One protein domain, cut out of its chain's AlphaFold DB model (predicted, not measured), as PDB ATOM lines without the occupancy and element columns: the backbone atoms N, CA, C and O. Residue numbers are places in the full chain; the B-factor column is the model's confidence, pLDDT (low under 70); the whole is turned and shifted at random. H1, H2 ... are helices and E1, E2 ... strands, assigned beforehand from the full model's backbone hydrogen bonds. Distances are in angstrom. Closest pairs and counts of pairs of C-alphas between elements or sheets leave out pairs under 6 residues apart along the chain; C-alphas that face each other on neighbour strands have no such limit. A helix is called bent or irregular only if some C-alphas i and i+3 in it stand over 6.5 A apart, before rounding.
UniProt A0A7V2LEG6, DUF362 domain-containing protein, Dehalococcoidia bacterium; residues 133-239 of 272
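Overview. This is residues 133 to 239 of the 272 residues of the protein "DUF362 domain-containing protein" of Dehalococcoidia bacterium (UniProt A0A7V2LEG6). A twisted wall of four parallel strands has two helices over one of its faces. The long helix H1 packs on the sheet with residues 156 to 161 and runs on past it, while H2 meets H1 with its residues 227 to 231 at a steep angle and lies over E3 with its residues 229 to 238 near the sheet. The 107 printed residues hold, along the chain, E1, H1, E2, E3, E4 and H2, with the sheet in the order E1, E2, E3, E4, all parallel. The class is mixed, helices and strands. The whole is compact, with a radius of gyration of the C-alphas of 12.8 A, and rounded, spanning 37 by 30 by 24 A.

Along the chain. E1 is residues 140 to 143, 9.6 A long, and begins at C-alpha 140 (-3.321, -6.980, -74.134). H1, residues 154 to 171, is 23.8 A long; it is irregular, with C-alphas 154 and 157 7.5 A apart, and has a kink of 26 degrees near residue 161. E2, residues 183 to 190, is 14.4 A long and bends by 108 degrees at residue 187. E3, residues 200 to 210, is 14.6 A long and bends by 129 degrees at residue 205. E4 is residues 217 to 220, 10.0 A long. H2, residues 227 to 238, is 14.7 A long and ends at C-alpha 238 (-8.231, -12.388, -81.453).

Arrangement. E1 and E4 are the edge strands of the sheet. E1 and E2 are parallel at 25 degrees, with N 142 and O 184 2.8 A apart, within hydrogen-bond range. E2 and E3 are parallel, with N 185 and O 201 at 2.8 A and, at the bend of E2 at residue 187 and after that of E3 at residue 205, N 208 and O 187 at 2.9 A, both within hydrogen-bond range. E3 and E4 are parallel, with N 202 and O 218 at 2.9 A. E1, H1 and E2 form a strand-helix-strand unit, two parallel neighbour strands with a helix between, and its crossover is left-handed. H1 is on the sheet at a height of 12.1 A, over E2 and only just over E3, where 3 of its C-alphas fall; it runs along the strands, at 11 degrees to E2 on the local plane. The closest C-alphas of H1 and E3 are those of Cys 157 and Gly 204, 6.7 A apart. H2 is on the same face at a height of 9.5 A, over E3 and only just over E4, where 3 of its C-alphas fall; it runs slantwise to the strands, at 42 degrees to E3 on the local plane. H1, with residues 160 to 168 alone, touches H2, with residues 227 to 231 alone; the closest C-alphas are those of Ala 164 and Ile 227, 5.5 A apart. Their lines stand at a steep tilt of 67 degrees, only just short of about perpendicular, the same way. Every O i to N i+4 pair is within hydrogen-bond range in H2, and 12 of 14 are in H1.

Size, cuts and confidence. The two C-alphas farthest apart are those of Gly 148 and Lys 172, at 37.7 A. The printed part has no cut. The link from H1 to E2, 11 residues, is long; the others are short. The mean pLDDT of the printed part is 94.0, and no printed residue is under 70.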
ATOM      1  N   LEU A 133      -7.483   0.741 -72.098       93.06
ATOM      2  CA  LEU A 133      -6.704  -0.045 -71.139       93.06
ATOM      3  C   LEU A 133      -7.550  -0.513 -69.948       93.06
ATOM      4  O   LEU A 133      -7.169  -1.455 -69.259       93.06
ATOM      5  N   LYS A 134      -8.706   0.123 -69.714       93.69
ATOM      6  CA  LYS A 134      -9.656  -0.235 -68.647       93.69
ATOM      7  C   LYS A 134     -10.761  -1.188 -69.104       93.69
ATOM      8  O   LYS A 134     -11.641  -1.520 -68.311       93.69
ATOM      9  N   LEU A 135     -10.753  -1.607 -70.369       93.69
ATOM     10  CA  LEU A 135     -11.753  -2.534 -70.883       93.69
ATOM     11  C   LEU A 135     -11.592  -3.914 -70.239       93.69
ATOM     12  O   LEU A 135     -10.496  -4.458 -70.160       93.69
ATOM     13  N   ASP A 136     -12.716  -4.508 -69.838       93.81
ATOM     14  CA  ASP A 136     -12.769  -5.894 -69.373       93.81
ATOM     15  C   ASP A 136     -12.636  -6.835 -70.579       93.81
ATOM     16  O   ASP A 136     -13.617  -7.220 -71.221       93.81
ATOM     17  N   THR A 137     -11.399  -7.124 -70.968       95.56
ATOM     18  CA  THR A 137     -11.085  -8.001 -72.093       95.56
ATOM     19  C   THR A 137      -9.738  -8.694 -71.882       95.56
ATOM     20  O   THR A 137      -8.815  -8.090 -71.342       95.56
ATOM     21  N   PRO A 138      -9.572  -9.942 -72.355       95.50
ATOM     22  CA  PRO A 138      -8.268 -10.605 -72.383       95.50
ATOM     23  C   PRO A 138      -7.254  -9.968 -73.348       95.50
ATOM     24  O   PRO A 138      -6.101 -10.387 -73.377       95.50
ATOM     25  N   LEU A 139      -7.665  -9.010 -74.188       95.94
ATOM     26  CA  LEU A 139      -6.758  -8.335 -75.116       95.94
ATOM     27  C   LEU A 139      -5.706  -7.530 -74.351       95.94
ATOM     28  O   LEU A 139      -6.034  -6.648 -73.560       95.94
ATOM     29  N   ARG A 140      -4.434  -7.769 -74.665       95.94
ATOM     30  CA  ARG A 140      -3.321  -6.980 -74.134       95.94
ATOM     31  C   ARG A 140      -2.992  -5.868 -75.115       95.94
ATOM     32  O   ARG A 140      -2.493  -6.127 -76.212       95.94
ATOM     33  N   LEU A 141      -3.321  -4.640 -74.730       96.81
ATOM     34  CA  LEU A 141      -3.135  -3.453 -75.556       96.81
ATOM     35  C   LEU A 141      -1.860  -2.721 -75.132       96.81
ATOM     36  O   LEU A 141      -1.753  -2.243 -74.006       96.81
ATOM     37  N   TYR A 142      -0.911  -2.620 -76.054       97.12
ATOM     38  CA  TYR A 142       0.347  -1.901 -75.885       97.12
ATOM     39  C   TYR A 142       0.267  -0.618 -76.713       97.12
ATOM     40  O   TYR A 142       0.417  -0.637 -77.938       97.12
ATOM     41  N   LEU A 143      -0.061   0.487 -76.046       97.06
ATOM     42  CA  LEU A 143      -0.228   1.796 -76.672       97.06
ATOM     43  C   LEU A 143       1.062   2.597 -76.485       97.06
ATOM     44  O   LEU A 143       1.429   2.933 -75.364       97.06
ATOM     45  N   GLY A 144       1.768   2.833 -77.584       96.69
ATOM     46  CA  GLY A 144       2.978   3.638 -77.658       96.69
ATOM     47  C   GLY A 144       2.744   4.983 -78.338       96.69
ATOM     48  O   GLY A 144       1.660   5.265 -78.865       96.69
ATOM     49  N   ASN A 145       3.792   5.801 -78.356       97.19
ATOM     50  CA  ASN A 145       3.703   7.176 -78.831       97.19
ATOM     51  C   ASN A 145       3.586   7.244 -80.359       97.19
ATOM     52  O   ASN A 145       4.003   6.330 -81.078       97.19
ATOM     53  N   TYR A 146       3.037   8.332 -80.896       95.12
ATOM     54  CA  TYR A 146       3.194   8.604 -82.327       95.12
ATOM     55  C   TYR A 146       4.670   8.916 -82.670       95.12
ATOM     56  O   TYR A 146       5.446   9.276 -81.782       95.12
ATOM     57  N   PRO A 147       5.102   8.769 -83.939       93.31
ATOM     58  CA  PRO A 147       6.499   8.986 -84.324       93.31
ATOM     59  C   PRO A 147       7.016  10.374 -83.941       93.31
ATOM     60  O   PRO A 147       6.466  11.378 -84.379       93.31
ATOM     61  N   GLY A 148       8.095  10.419 -83.157       90.06
ATOM     62  CA  GLY A 148       8.703  11.677 -82.704       90.06
ATOM     63  C   GLY A 148       7.926  12.414 -81.605       90.06
ATOM     64  O   GLY A 148       8.331  13.509 -81.226       90.06
ATOM     65  N   GLY A 149       6.841  11.825 -81.094       91.88
ATOM     66  CA  GLY A 149       6.013  12.376 -80.028       91.88
ATOM     67  C   GLY A 149       6.227  11.731 -78.664       91.88
ATOM     68  O   GLY A 149       6.882  10.696 -78.528       91.88
ATOM     69  N   ASN A 150       5.588  12.327 -77.658       93.81
ATOM     70  CA  ASN A 150       5.571  11.844 -76.272       93.81
ATOM     71  C   ASN A 150       4.175  11.401 -75.804       93.81
ATOM     72  O   ASN A 150       3.966  11.223 -74.609       93.81
ATOM     73  N   ASP A 151       3.230  11.259 -76.733       94.00
ATOM     74  CA  ASP A 151       1.851  10.887 -76.433       94.00
ATOM     75  C   ASP A 151       1.315   9.890 -77.468       94.00
ATOM     76  O   ASP A 151       1.871   9.740 -78.567       94.00
ATOM     77  N   ILE A 152       0.234   9.196 -77.126       94.94
ATOM     78  CA  ILE A 152      -0.417   8.235 -78.009       94.94
ATOM     79  C   ILE A 152      -1.175   8.948 -79.132       94.94
ATOM     80  O   ILE A 152      -1.669  10.066 -79.010       94.94
ATOM     81  N   CYS A 153      -1.313   8.273 -80.270       94.31
ATOM     82  CA  CYS A 153      -2.057   8.808 -81.406       94.31
ATOM     83  C   CYS A 153      -3.577   8.690 -81.180       94.31
ATOM     84  O   CYS A 153      -4.217   7.788 -81.733       94.31
ATOM     85  N   HIS A 154      -4.147   9.598 -80.379       92.19
ATOM     86  CA  HIS A 154      -5.570   9.611 -80.026       92.19
ATOM     87  C   HIS A 154      -6.477   9.633 -81.253       92.19
ATOM     88  O   HIS A 154      -7.354   8.782 -81.362       92.19
ATOM     89  N   GLY A 155      -6.225  10.533 -82.208       90.94
ATOM     90  CA  GLY A 155      -7.007  10.639 -83.438       90.94
ATOM     91  C   GLY A 155      -6.821   9.469 -84.406       90.94
ATOM     92  O   GLY A 155      -7.696   9.217 -85.219       90.94
ATOM     93  N   GLY A 156      -5.723   8.713 -84.332       94.38
ATOM     94  CA  GLY A 156      -5.377   7.709 -85.340       94.38
ATOM     95  C   GLY A 156      -5.860   6.294 -85.039       94.38
ATOM     96  O   GLY A 156      -7.041   6.025 -84.811       94.38
ATOM     97  N   CYS A 157      -4.923   5.342 -85.078       95.06
ATOM     98  CA  CYS A 157      -5.210   3.919 -84.887       95.06
ATOM     99  C   CYS A 157      -5.848   3.605 -83.525       95.06
ATOM    100  O   CYS A 157      -6.579   2.621 -83.433       95.06
ATOM    101  N   VAL A 158      -5.608   4.424 -82.491       95.00
ATOM    102  CA  VAL A 158      -6.256   4.267 -81.180       95.00
ATOM    103  C   VAL A 158      -7.763   4.509 -81.302       95.00
ATOM    104  O   VAL A 158      -8.538   3.642 -80.892       95.00
ATOM    105  N   ASN A 159      -8.200   5.601 -81.949       93.50
ATOM    106  CA  ASN A 159      -9.629   5.838 -82.190       93.50
ATOM    107  C   ASN A 159     -10.252   4.774 -83.106       93.50
ATOM    108  O   ASN A 159     -11.379   4.340 -82.883       93.50
ATOM    109  N   MET A 160      -9.516   4.287 -84.111       93.69
ATOM    110  CA  MET A 160     -10.027   3.217 -84.978       93.69
ATOM    111  C   MET A 160     -10.189   1.888 -84.229       93.69
ATOM    112  O   MET A 160     -11.196   1.201 -84.413       93.69
ATOM    113  N   LEU A 161      -9.249   1.532 -83.347       94.25
ATOM    114  CA  LEU A 161      -9.379   0.351 -82.492       94.25
ATOM    115  C   LEU A 161     -10.560   0.501 -81.525       94.25
ATOM    116  O   LEU A 161     -11.359  -0.426 -81.402       94.25
ATOM    117  N   LYS A 162     -10.706   1.676 -80.896       94.06
ATOM    118  CA  LYS A 162     -11.869   2.026 -80.069       94.06
ATOM    119  C   LYS A 162     -13.174   1.789 -80.828       94.06
ATOM    120  O   LYS A 162     -14.057   1.092 -80.328       94.06
ATOM    121  N   GLY A 163     -13.266   2.322 -82.045       93.31
ATOM    122  CA  GLY A 163     -14.423   2.159 -82.916       93.31
ATOM    123  C   GLY A 163     -14.730   0.695 -83.217       93.31
ATOM    124  O   GLY A 163     -15.869   0.259 -83.060       93.31
ATOM    125  N   ALA A 164     -13.710  -0.086 -83.577       93.06
ATOM    126  CA  ALA A 164     -13.862  -1.510 -83.860       93.06
ATOM    127  C   ALA A 164     -14.335  -2.311 -82.634       93.06
ATOM    128  O   ALA A 164     -15.257  -3.117 -82.753       93.06
ATOM    129  N   LEU A 165     -13.745  -2.077 -81.456       93.81
ATOM    130  CA  LEU A 165     -14.131  -2.749 -80.209       93.81
ATOM    131  C   LEU A 165     -15.568  -2.413 -79.797       93.81
ATOM    132  O   LEU A 165     -16.317  -3.318 -79.428       93.81
ATOM    133  N   ALA A 166     -15.973  -1.149 -79.931       93.25
ATOM    134  CA  ALA A 166     -17.348  -0.739 -79.675       93.25
ATOM    135  C   ALA A 166     -18.336  -1.418 -80.631       93.25
ATOM    136  O   ALA A 166     -19.362  -1.930 -80.192       93.25
ATOM    137  N   VAL A 167     -18.006  -1.491 -81.924       92.38
ATOM    138  CA  VAL A 167     -18.828  -2.189 -82.926       92.38
ATOM    139  C   VAL A 167     -18.968  -3.677 -82.594       92.38
ATOM    140  O   VAL A 167     -20.070  -4.215 -82.682       92.38
ATOM    141  N   PHE A 168     -17.888  -4.347 -82.178       92.06
ATOM    142  CA  PHE A 168     -17.953  -5.753 -81.771       92.06
ATOM    143  C   PHE A 168     -18.871  -5.976 -80.572       92.06
ATOM    144  O   PHE A 168     -19.661  -6.922 -80.582       92.06
ATOM    145  N   GLU A 169     -18.774  -5.116 -79.561       92.00
ATOM    146  CA  GLU A 169     -19.587  -5.215 -78.351       92.00
ATOM    147  C   GLU A 169     -21.060  -4.887 -78.623       92.00
ATOM    148  O   GLU A 169     -21.941  -5.585 -78.131       92.00
ATOM    149  N   ALA A 170     -21.342  -3.890 -79.466       91.44
ATOM    150  CA  ALA A 170     -22.703  -3.558 -79.883       91.44
ATOM    151  C   ALA A 170     -23.343  -4.675 -80.725       91.44
ATOM    152  O   ALA A 170     -24.525  -4.973 -80.562       91.44
ATOM    153  N   TYR A 171     -22.567  -5.315 -81.607       89.94
ATOM    154  CA  TYR A 171     -23.048  -6.419 -82.438       89.94
ATOM    155  C   TYR A 171     -23.284  -7.702 -81.628       89.94
ATOM    156  O   TYR A 171     -24.307  -8.366 -81.796       89.94
ATOM    157  N   LYS A 172     -22.355  -8.064 -80.736       91.25
ATOM    158  CA  LYS A 172     -22.493  -9.222 -79.846       91.25
ATOM    159  C   LYS A 172     -22.034  -8.855 -78.432       91.25
ATOM    160  O   LYS A 172     -20.851  -9.031 -78.129       91.25
ATOM    161  N   PRO A 173     -22.962  -8.424 -77.557       92.44
ATOM    162  CA  PRO A 173     -22.642  -8.050 -76.182       92.44
ATOM    163  C   PRO A 173     -21.893  -9.156 -75.424       92.44
ATOM    164  O   PRO A 173     -22.228 -10.343 -75.513       92.44
ATOM    165  N   GLY A 174     -20.848  -8.774 -74.692       91.94
ATOM    166  CA  GLY A 174     -19.899  -9.674 -74.037       91.94
ATOM    167  C   GLY A 174     -18.909 -10.349 -74.995       91.94
ATOM    168  O   GLY A 174     -18.212 -11.285 -74.593       91.94
ATOM    169  N   GLY A 175     -18.854  -9.921 -76.258       91.19
ATOM    170  CA  GLY A 175     -17.957 -10.463 -77.275       91.19
ATOM    171  C   GLY A 175     -16.494 -10.161 -76.967       91.19
ATOM    172  O   GLY A 175     -15.654 -11.056 -77.080       91.19
ATOM    173  N   ILE A 176     -16.193  -8.944 -76.501       93.75
ATOM    174  CA  ILE A 176     -14.817  -8.538 -76.174       93.75
ATOM    175  C   ILE A 176     -14.276  -9.269 -74.935       93.75
ATOM    176  O   ILE A 176     -13.089  -9.586 -74.881       93.75
ATOM    177  N   LYS A 177     -15.148  -9.637 -73.983       95.06
ATOM    178  CA  LYS A 177     -14.788 -10.429 -72.787       95.06
ATOM    179  C   LYS A 177     -14.355 -11.854 -73.126       95.06
ATOM    180  O   LYS A 177     -13.617 -12.485 -72.379       95.06
ATOM    181  N   LYS A 178     -14.833 -12.373 -74.258       94.19
ATOM    182  CA  LYS A 178     -14.530 -13.719 -74.767       94.19
ATOM    183  C   LYS A 178     -13.414 -13.712 -75.813       94.19
ATOM    184  O   LYS A 178     -13.182 -14.739 -76.453       94.19
ATOM    185  N   ALA A 179     -12.748 -12.572 -76.007       94.69
ATOM    186  CA  ALA A 179     -11.593 -12.490 -76.883       94.69
ATOM    187  C   ALA A 179     -10.485 -13.443 -76.408       94.69
ATOM    188  O   ALA A 179     -10.401 -13.836 -75.246       94.69
ATOM    189  N   ARG A 180      -9.617 -13.832 -77.333       94.44
ATOM    190  CA  ARG A 180      -8.394 -14.568 -77.018       94.44
ATOM    191  C   ARG A 180      -7.401 -13.616 -76.356       94.44
ATOM    192  O   ARG A 180      -7.370 -12.439 -76.707       94.44
ATOM    193  N   ASP A 181      -6.565 -14.154 -75.471       94.31
ATOM    194  CA  ASP A 181      -5.390 -13.453 -74.939       94.31
ATOM    195  C   ASP A 181      -4.395 -13.168 -76.078       94.31
ATOM    196  O   ASP A 181      -3.518 -13.974 -76.391       94.31
ATOM    197  N   SER A 182      -4.604 -12.046 -76.760       94.81
ATOM    198  CA  SER A 182      -3.847 -11.605 -77.927       94.81
ATOM    199  C   SER A 182      -3.248 -10.230 -77.657       94.81
ATOM    200  O   SER A 182      -3.914  -9.346 -77.120       94.81
ATOM    201  N   ALA A 183      -2.001 -10.045 -78.082       97.25
ATOM    202  CA  ALA A 183      -1.289  -8.779 -77.978       97.25
ATOM    203  C   ALA A 183      -1.551  -7.891 -79.205       97.25
ATOM    204  O   ALA A 183      -1.397  -8.341 -80.347       97.25
ATOM    205  N   ILE A 184      -1.903  -6.628 -78.973       97.50
ATOM    206  CA  ILE A 184      -2.065  -5.596 -80.002       97.50
ATOM    207  C   ILE A 184      -1.156  -4.423 -79.650       97.50
ATOM    208  O   ILE A 184      -1.259  -3.875 -78.559       97.50
ATOM    209  N   VAL A 185      -0.293  -4.026 -80.582       97.94
ATOM    210  CA  VAL A 185       0.640  -2.908 -80.420       97.94
ATOM    211  C   VAL A 185       0.278  -1.791 -81.395       97.94
ATOM    212  O   VAL A 185       0.098  -2.045 -82.591       97.94
ATOM    213  N   ILE A 186       0.196  -0.561 -80.889       97.50
ATOM    214  CA  ILE A 186      -0.043   0.661 -81.667       97.50
ATOM    215  C   ILE A 186       1.042   1.680 -81.319       97.50
ATOM    216  O   ILE A 186       1.279   1.918 -80.144       97.50
ATOM    217  N   GLY A 187       1.650   2.319 -82.319       97.12
ATOM    218  CA  GLY A 187       2.648   3.372 -82.105       97.12
ATOM    219  C   GLY A 187       4.039   2.836 -81.755       97.12
ATOM    220  O   GLY A 187       4.333   1.648 -81.910       97.12
ATOM    221  N   GLU A 188       4.924   3.735 -81.338       97.25
ATOM    222  CA  GLU A 188       6.270   3.428 -80.860       97.25
ATOM    223  C   GLU A 188       6.205   3.081 -79.368       97.25
ATOM    224  O   GLU A 188       6.206   3.955 -78.505       97.25
ATOM    225  N   TYR A 189       6.086   1.788 -79.076       97.44
ATOM    226  CA  TYR A 189       5.970   1.266 -77.720       97.44
ATOM    227  C   TYR A 189       7.347   0.979 -77.115       97.44
ATOM    228  O   TYR A 189       8.203   0.378 -77.772       97.44
ATOM    229  N   GLU A 190       7.548   1.382 -75.862       96.50
ATOM    230  CA  GLU A 190       8.762   1.108 -75.090       96.50
ATOM    231  C   GLU A 190       8.485   0.009 -74.066       96.50
ATOM    232  O   GLU A 190       7.572   0.129 -73.249       96.50
ATOM    233  N   GLY A 191       9.265  -1.071 -74.131       96.50
ATOM    234  CA  GLY A 191       9.060  -2.267 -73.320       96.50
ATOM    235  C   GLY A 191       8.917  -3.539 -74.152       96.50
ATOM    236  O   GLY A 191       8.832  -3.511 -75.384       96.50
ATOM    237  N   ASP A 192       8.903  -4.667 -73.450       97.25
ATOM    238  CA  ASP A 192       8.839  -5.991 -74.060       97.25
ATOM    239  C   ASP A 192       7.395  -6.384 -74.387       97.25
ATOM    240  O   ASP A 192       6.452  -6.049 -73.665       97.25
ATOM    241  N   VAL A 193       7.217  -7.137 -75.473       97.31
ATOM    242  CA  VAL A 193       5.906  -7.634 -75.906       97.31
ATOM    243  C   VAL A 193       5.978  -9.140 -76.131       97.31
ATOM    244  O   VAL A 193       6.638  -9.619 -77.055       97.31
ATOM    245  N   ASP A 194       5.239  -9.895 -75.320       95.44
ATOM    246  CA  ASP A 194       5.117 -11.349 -75.452       95.44
ATOM    247  C   ASP A 194       3.760 -11.734 -76.057       95.44
ATOM    248  O   ASP A 194       2.701 -11.331 -75.578       95.44
ATOM    249  N   GLY A 195       3.763 -12.545 -77.109       93.25
ATOM    250  CA  GLY A 195       2.559 -13.052 -77.756       93.25
ATOM    251  C   GLY A 195       1.834 -14.152 -76.978       93.25
ATOM    252  O   GLY A 195       0.720 -14.493 -77.360       93.25
ATOM    253  N   HIS A 196       2.421 -14.725 -75.922       94.06
ATOM    254  CA  HIS A 196       1.890 -15.880 -75.176       94.06
ATOM    255  C   HIS A 196       1.489 -17.042 -76.107       94.06
ATOM    256  O   HIS A 196       0.414 -17.637 -76.004       94.06
ATOM    257  N   GLY A 197       2.332 -17.323 -77.107       91.31
ATOM    258  CA  GLY A 197       2.056 -18.329 -78.140       91.31
ATOM    259  C   GLY A 197       1.003 -17.919 -79.185       91.31
ATOM    260  O   GLY A 197       0.720 -18.696 -80.101       91.31
ATOM    261  N   ARG A 198       0.436 -16.708 -79.100       93.81
ATOM    262  CA  ARG A 198      -0.441 -16.101 -80.115       93.81
ATOM    263  C   ARG A 198       0.324 -15.124 -81.007       93.81
ATOM    264  O   ARG A 198       1.445 -14.713 -80.720       93.81
ATOM    265  N   THR A 199      -0.301 -14.770 -82.128       95.38
ATOM    266  CA  THR A 199       0.232 -13.750 -83.034       95.38
ATOM    267  C   THR A 199       0.048 -12.364 -82.426       95.38
ATOM    268  O   THR A 199      -1.072 -11.986 -82.089       95.38
ATOM    269  N   ILE A 200       1.129 -11.595 -82.357       97.50
ATOM    270  CA  ILE A 200       1.136 -10.186 -81.957       97.50
ATOM    271  C   ILE A 200       0.703  -9.344 -83.162       97.50
ATOM    272  O   ILE A 200       1.310  -9.429 -84.238       97.50
ATOM    273  N   LEU A 201      -0.338  -8.530 -83.004       97.44
ATOM    274  CA  LEU A 201      -0.810  -7.624 -84.048       97.44
ATOM    275  C   LEU A 201      -0.102  -6.274 -83.936       97.44
ATOM    276  O   LEU A 201      -0.255  -5.572 -82.943       97.44
ATOM    277  N   LEU A 202       0.647  -5.898 -84.972       97.44
ATOM    278  CA  LEU A 202       1.261  -4.576 -85.093       97.44
ATOM    279  C   LEU A 202       0.369  -3.708 -85.980       97.44
ATOM    280  O   LEU A 202       0.167  -4.020 -87.156       97.44
ATOM    281  N   ILE A 203      -0.179  -2.634 -85.435       96.88
ATOM    282  CA  ILE A 203      -1.244  -1.874 -86.084       96.88
ATOM    283  C   ILE A 203      -0.724  -0.520 -86.544       96.88
ATOM    284  O   ILE A 203      -0.371   0.323 -85.729       96.88
ATOM    285  N   GLY A 204      -0.747  -0.283 -87.846       95.69
ATOM    286  CA  GLY A 204      -0.318   0.962 -88.459       95.69
ATOM    287  C   GLY A 204       1.126   0.929 -88.944       95.69
ATOM    288  O   GLY A 204       1.952   0.098 -88.536       95.69
ATOM    289  N   ASP A 205       1.425   1.849 -89.854       95.38
ATOM    290  CA  ASP A 205       2.743   1.937 -90.488       95.38
ATOM    291  C   ASP A 205       3.822   2.426 -89.515       95.38
ATOM    292  O   ASP A 205       4.962   1.968 -89.580       95.38
ATOM    293  N   CYS A 206       3.443   3.268 -88.552       95.38
ATOM    294  CA  CYS A 206       4.335   3.821 -87.536       95.38
ATOM    295  C   CYS A 206       4.744   2.837 -86.431       95.38
ATOM    296  O   CYS A 206       5.693   3.117 -85.705       95.38
ATOM    297  N   THR A 207       4.056   1.701 -86.282       97.31
ATOM    298  CA  THR A 207       4.210   0.863 -85.084       97.31
ATOM    299  C   THR A 207       5.598   0.248 -84.962       97.31
ATOM    300  O   THR A 207       6.066  -0.421 -85.893       97.31
ATOM    301  N   LYS A 208       6.232   0.420 -83.802       96.50
ATOM    302  CA  LYS A 208       7.557  -0.114 -83.458       96.50
ATOM    303  C   LYS A 208       7.559  -0.556 -81.999       96.50
ATOM    304  O   LYS A 208       6.881   0.043 -81.177       96.50
ATOM    305  N   VAL A 209       8.346  -1.580 -81.687       97.38
ATOM    306  CA  VAL A 209       8.587  -2.023 -80.309       97.38
ATOM    307  C   VAL A 209      10.062  -1.789 -80.005       97.38
ATOM    308  O   VAL A 209      10.920  -2.318 -80.714       97.38
ATOM    309  N   LYS A 210      10.350  -0.973 -78.991       94.19
ATOM    310  CA  LYS A 210      11.695  -0.730 -78.457       94.19
ATOM    311  C   LYS A 210      11.914  -1.647 -77.249       94.19
ATOM    312  O   LYS A 210      11.895  -1.204 -76.105       94.19
ATOM    313  N   GLY A 211      12.050  -2.936 -77.526       94.75
ATOM    314  CA  GLY A 211      12.169  -4.000 -76.531       94.75
ATOM    315  C   GLY A 211      12.220  -5.369 -77.205       94.75
ATOM    316  O   GLY A 211      12.297  -5.468 -78.436       94.75
ATOM    317  N   GLU A 212      12.177  -6.430 -76.410       96.00
ATOM    318  CA  GLU A 212      12.132  -7.797 -76.914       96.00
ATOM    319  C   GLU A 212      10.715  -8.157 -77.389       96.00
ATOM    320  O   GLU A 212       9.724  -7.950 -76.687       96.00
ATOM    321  N   VAL A 213      10.608  -8.737 -78.588       96.81
ATOM    322  CA  VAL A 213       9.340  -9.242 -79.130       96.81
ATOM    323  C   VAL A 213       9.373 -10.766 -79.147       96.81
ATOM    324  O   VAL A 213      10.051 -11.374 -79.979       96.81
ATOM    325  N   ARG A 214       8.607 -11.396 -78.252       96.38
ATOM    326  CA  ARG A 214       8.536 -12.859 -78.122       96.38
ATOM    327  C   ARG A 214       7.282 -13.401 -78.796       96.38
ATOM    328  O   ARG A 214       6.197 -13.394 -78.228       96.38
ATOM    329  N   GLY A 215       7.417 -13.890 -80.026       93.75
ATOM    330  CA  GLY A 215       6.326 -14.547 -80.752       93.75
ATOM    331  C   GLY A 215       6.227 -14.141 -82.219       93.75
ATOM    332  O   GLY A 215       7.030 -13.368 -82.736       93.75
ATOM    333  N   LYS A 216       5.227 -14.683 -82.922       95.81
ATOM    334  CA  LYS A 216       4.977 -14.335 -84.329       95.81
ATOM    335  C   LYS A 216       4.270 -12.986 -84.407       95.81
ATOM    336  O   LYS A 216       3.267 -12.785 -83.733       95.81
ATOM    337  N   THR A 217       4.726 -12.098 -85.281       96.69
ATOM    338  CA  THR A 217       4.092 -10.791 -85.501       96.69
ATOM    339  C   THR A 217       3.328 -10.748 -86.821       96.69
ATOM    340  O   THR A 217       3.802 -11.276 -87.830       96.69
ATOM    341  N   LYS A 218       2.201 -10.034 -86.863       96.69
ATOM    342  CA  LYS A 218       1.507  -9.668 -88.104       96.69
ATOM    343  C   LYS A 218       1.235  -8.169 -88.116       96.69
ATOM    344  O   LYS A 218       0.525  -7.664 -87.254       96.69
ATOM    345  N   ARG A 219       1.765  -7.469 -89.122       96.00
ATOM    346  CA  ARG A 219       1.493  -6.043 -89.326       96.00
ATOM    347  C   ARG A 219       0.253  -5.817 -90.185       96.00
ATOM    348  O   ARG A 219       0.103  -6.461 -91.226       96.00
ATOM    349  N   ILE A 220      -0.576  -4.866 -89.770       95.75
ATOM    350  CA  ILE A 220      -1.678  -4.295 -90.545       95.75
ATOM    351  C   ILE A 220      -1.282  -2.860 -90.886       95.75
ATOM    352  O   ILE A 220      -1.093  -2.047 -89.988       95.75
ATOM    353  N   LYS A 221      -1.080  -2.581 -92.172       94.06
ATOM    354  CA  LYS A 221      -0.589  -1.286 -92.663       94.06
ATOM    355  C   LYS A 221      -1.710  -0.248 -92.748       94.06
ATOM    356  O   LYS A 221      -2.868  -0.625 -92.931       94.06
ATOM    357  N   GLY A 222      -1.354   1.030 -92.642       92.62
ATOM    358  CA  GLY A 222      -2.275   2.165 -92.734       92.62
ATOM    359  C   GLY A 222      -1.995   3.281 -91.722       92.62
ATOM    360  O   GLY A 222      -1.379   3.060 -90.676       92.62
ATOM    361  N   CYS A 223      -2.501   4.477 -92.030       93.06
ATOM    362  CA  CYS A 223      -2.466   5.659 -91.172       93.06
ATOM    363  C   CYS A 223      -3.735   6.513 -91.403       93.06
ATOM    364  O   CYS A 223      -3.788   7.264 -92.375       93.06
ATOM    365  N   PRO A 224      -4.784   6.348 -90.575       93.62
ATOM    366  CA  PRO A 224      -4.966   5.264 -89.614       93.62
ATOM    367  C   PRO A 224      -5.364   3.949 -90.312       93.62
ATOM    368  O   PRO A 224      -5.777   3.920 -91.471       93.62
ATOM    369  N   VAL A 225      -5.252   2.824 -89.604       93.06
ATOM    370  CA  VAL A 225      -5.798   1.546 -90.087       93.06
ATOM    371  C   VAL A 225      -7.324   1.606 -90.022       93.06
ATOM    372  O   VAL A 225      -7.892   1.845 -88.962       93.06
ATOM    373  N   GLY A 226      -8.005   1.381 -91.146       88.81
ATOM    374  CA  GLY A 226      -9.466   1.424 -91.190       88.81
ATOM    375  C   GLY A 226     -10.126   0.320 -90.358       88.81
ATOM    376  O   GLY A 226      -9.649  -0.817 -90.314       88.81
ATOM    377  N   ILE A 227     -11.277   0.632 -89.761       89.12
ATOM    378  CA  ILE A 227     -12.069  -0.298 -88.936       89.12
ATOM    379  C   ILE A 227     -12.357  -1.644 -89.621       89.12
ATOM    380  O   ILE A 227     -12.175  -2.658 -88.953       89.12
ATOM    381  N   PRO A 228     -12.685  -1.732 -90.928       87.69
ATOM    382  CA  PRO A 228     -12.910  -3.027 -91.575       87.69
ATOM    383  C   PRO A 228     -11.717  -3.990 -91.476       87.69
ATOM    384  O   PRO A 228     -11.897  -5.199 -91.313       87.69
ATOM    385  N   TYR A 229     -10.487  -3.462 -91.515       89.44
ATOM    386  CA  TYR A 229      -9.281  -4.270 -91.342       89.44
ATOM    387  C   TYR A 229      -9.136  -4.740 -89.896       89.44
ATOM    388  O   TYR A 229      -8.874  -5.920 -89.664       89.44
ATOM    389  N   PHE A 230      -9.375  -3.870 -88.912       86.38
ATOM    390  CA  PHE A 230      -9.433  -4.301 -87.514       86.38
ATOM    391  C   PHE A 230     -10.503  -5.365 -87.291       86.38
ATOM    392  O   PHE A 230     -10.240  -6.345 -86.599       86.38
ATOM    393  N   SER A 231     -11.673  -5.225 -87.909       85.75
ATOM    394  CA  SER A 231     -12.751  -6.195 -87.777       85.75
ATOM    395  C   SER A 231     -12.355  -7.574 -88.305       85.75
ATOM    396  O   SER A 231     -12.516  -8.579 -87.612       85.75
ATOM    397  N   ALA A 232     -11.777  -7.626 -89.507       88.12
ATOM    398  CA  ALA A 232     -11.362  -8.879 -90.132       88.12
ATOM    399  C   ALA A 232     -10.207  -9.557 -89.373       88.12
ATOM    400  O   ALA A 232     -10.283 -10.741 -89.029       88.12
ATOM    401  N   PHE A 233      -9.140  -8.811 -89.076       90.19
ATOM    402  CA  PHE A 233      -7.952  -9.359 -88.420       90.19
ATOM    403  C   PHE A 233      -8.182  -9.608 -86.927       90.19
ATOM    404  O   PHE A 233      -7.767 -10.646 -86.414       90.19
ATOM    405  N   GLY A 234      -8.880  -8.705 -86.239       87.25
ATOM    406  CA  GLY A 234      -9.282  -8.882 -84.845       87.25
ATOM    407  C   GLY A 234     -10.166 -10.112 -84.672       87.25
ATOM    408  O   GLY A 234      -9.973 -10.879 -83.729       87.25
ATOM    409  N   SER A 235     -11.062 -10.391 -85.621       88.56
ATOM    410  CA  SER A 235     -11.824 -11.637 -85.585       88.56
ATOM    411  C   SER A 235     -10.933 -12.871 -85.758       88.56
ATOM    412  O   SER A 235     -10.956 -13.778 -84.924       88.56
ATOM    413  N   PHE A 236     -10.088 -12.893 -86.791       90.94
ATOM    414  CA  PHE A 236      -9.267 -14.064 -87.097       90.94
ATOM    415  C   PHE A 236      -8.231 -14.380 -86.004       90.94
ATOM    416  O   PHE A 236      -8.120 -15.522 -85.541       90.94
ATOM    417  N   TYR A 237      -7.476 -13.370 -85.564       92.94
ATOM    418  CA  TYR A 237      -6.377 -13.546 -84.613       92.94
ATOM    419  C   TYR A 237      -6.853 -13.498 -83.161       92.94
ATOM    420  O   TYR A 237      -6.422 -14.326 -82.355       92.94
ATOM    421  N   CYS A 238      -7.777 -12.595 -82.828       92.50
ATOM    422  CA  CYS A 238      -8.231 -12.388 -81.453       92.50
ATOM    423  C   CYS A 238      -9.555 -13.090 -81.124       92.50
ATOM    424  O   CYS A 238      -9.992 -13.039 -79.982       92.50
ATOM    425  N   GLY A 239     -10.190 -13.783 -82.074       91.19
ATOM    426  CA  GLY A 239     -11.450 -14.494 -81.822       91.19
ATOM    427  C   GLY A 239     -12.640 -13.568 -81.556       91.19
ATOM    428  O   GLY A 239     -13.623 -14.002 -80.962       91.19
TER     429      GLY A 239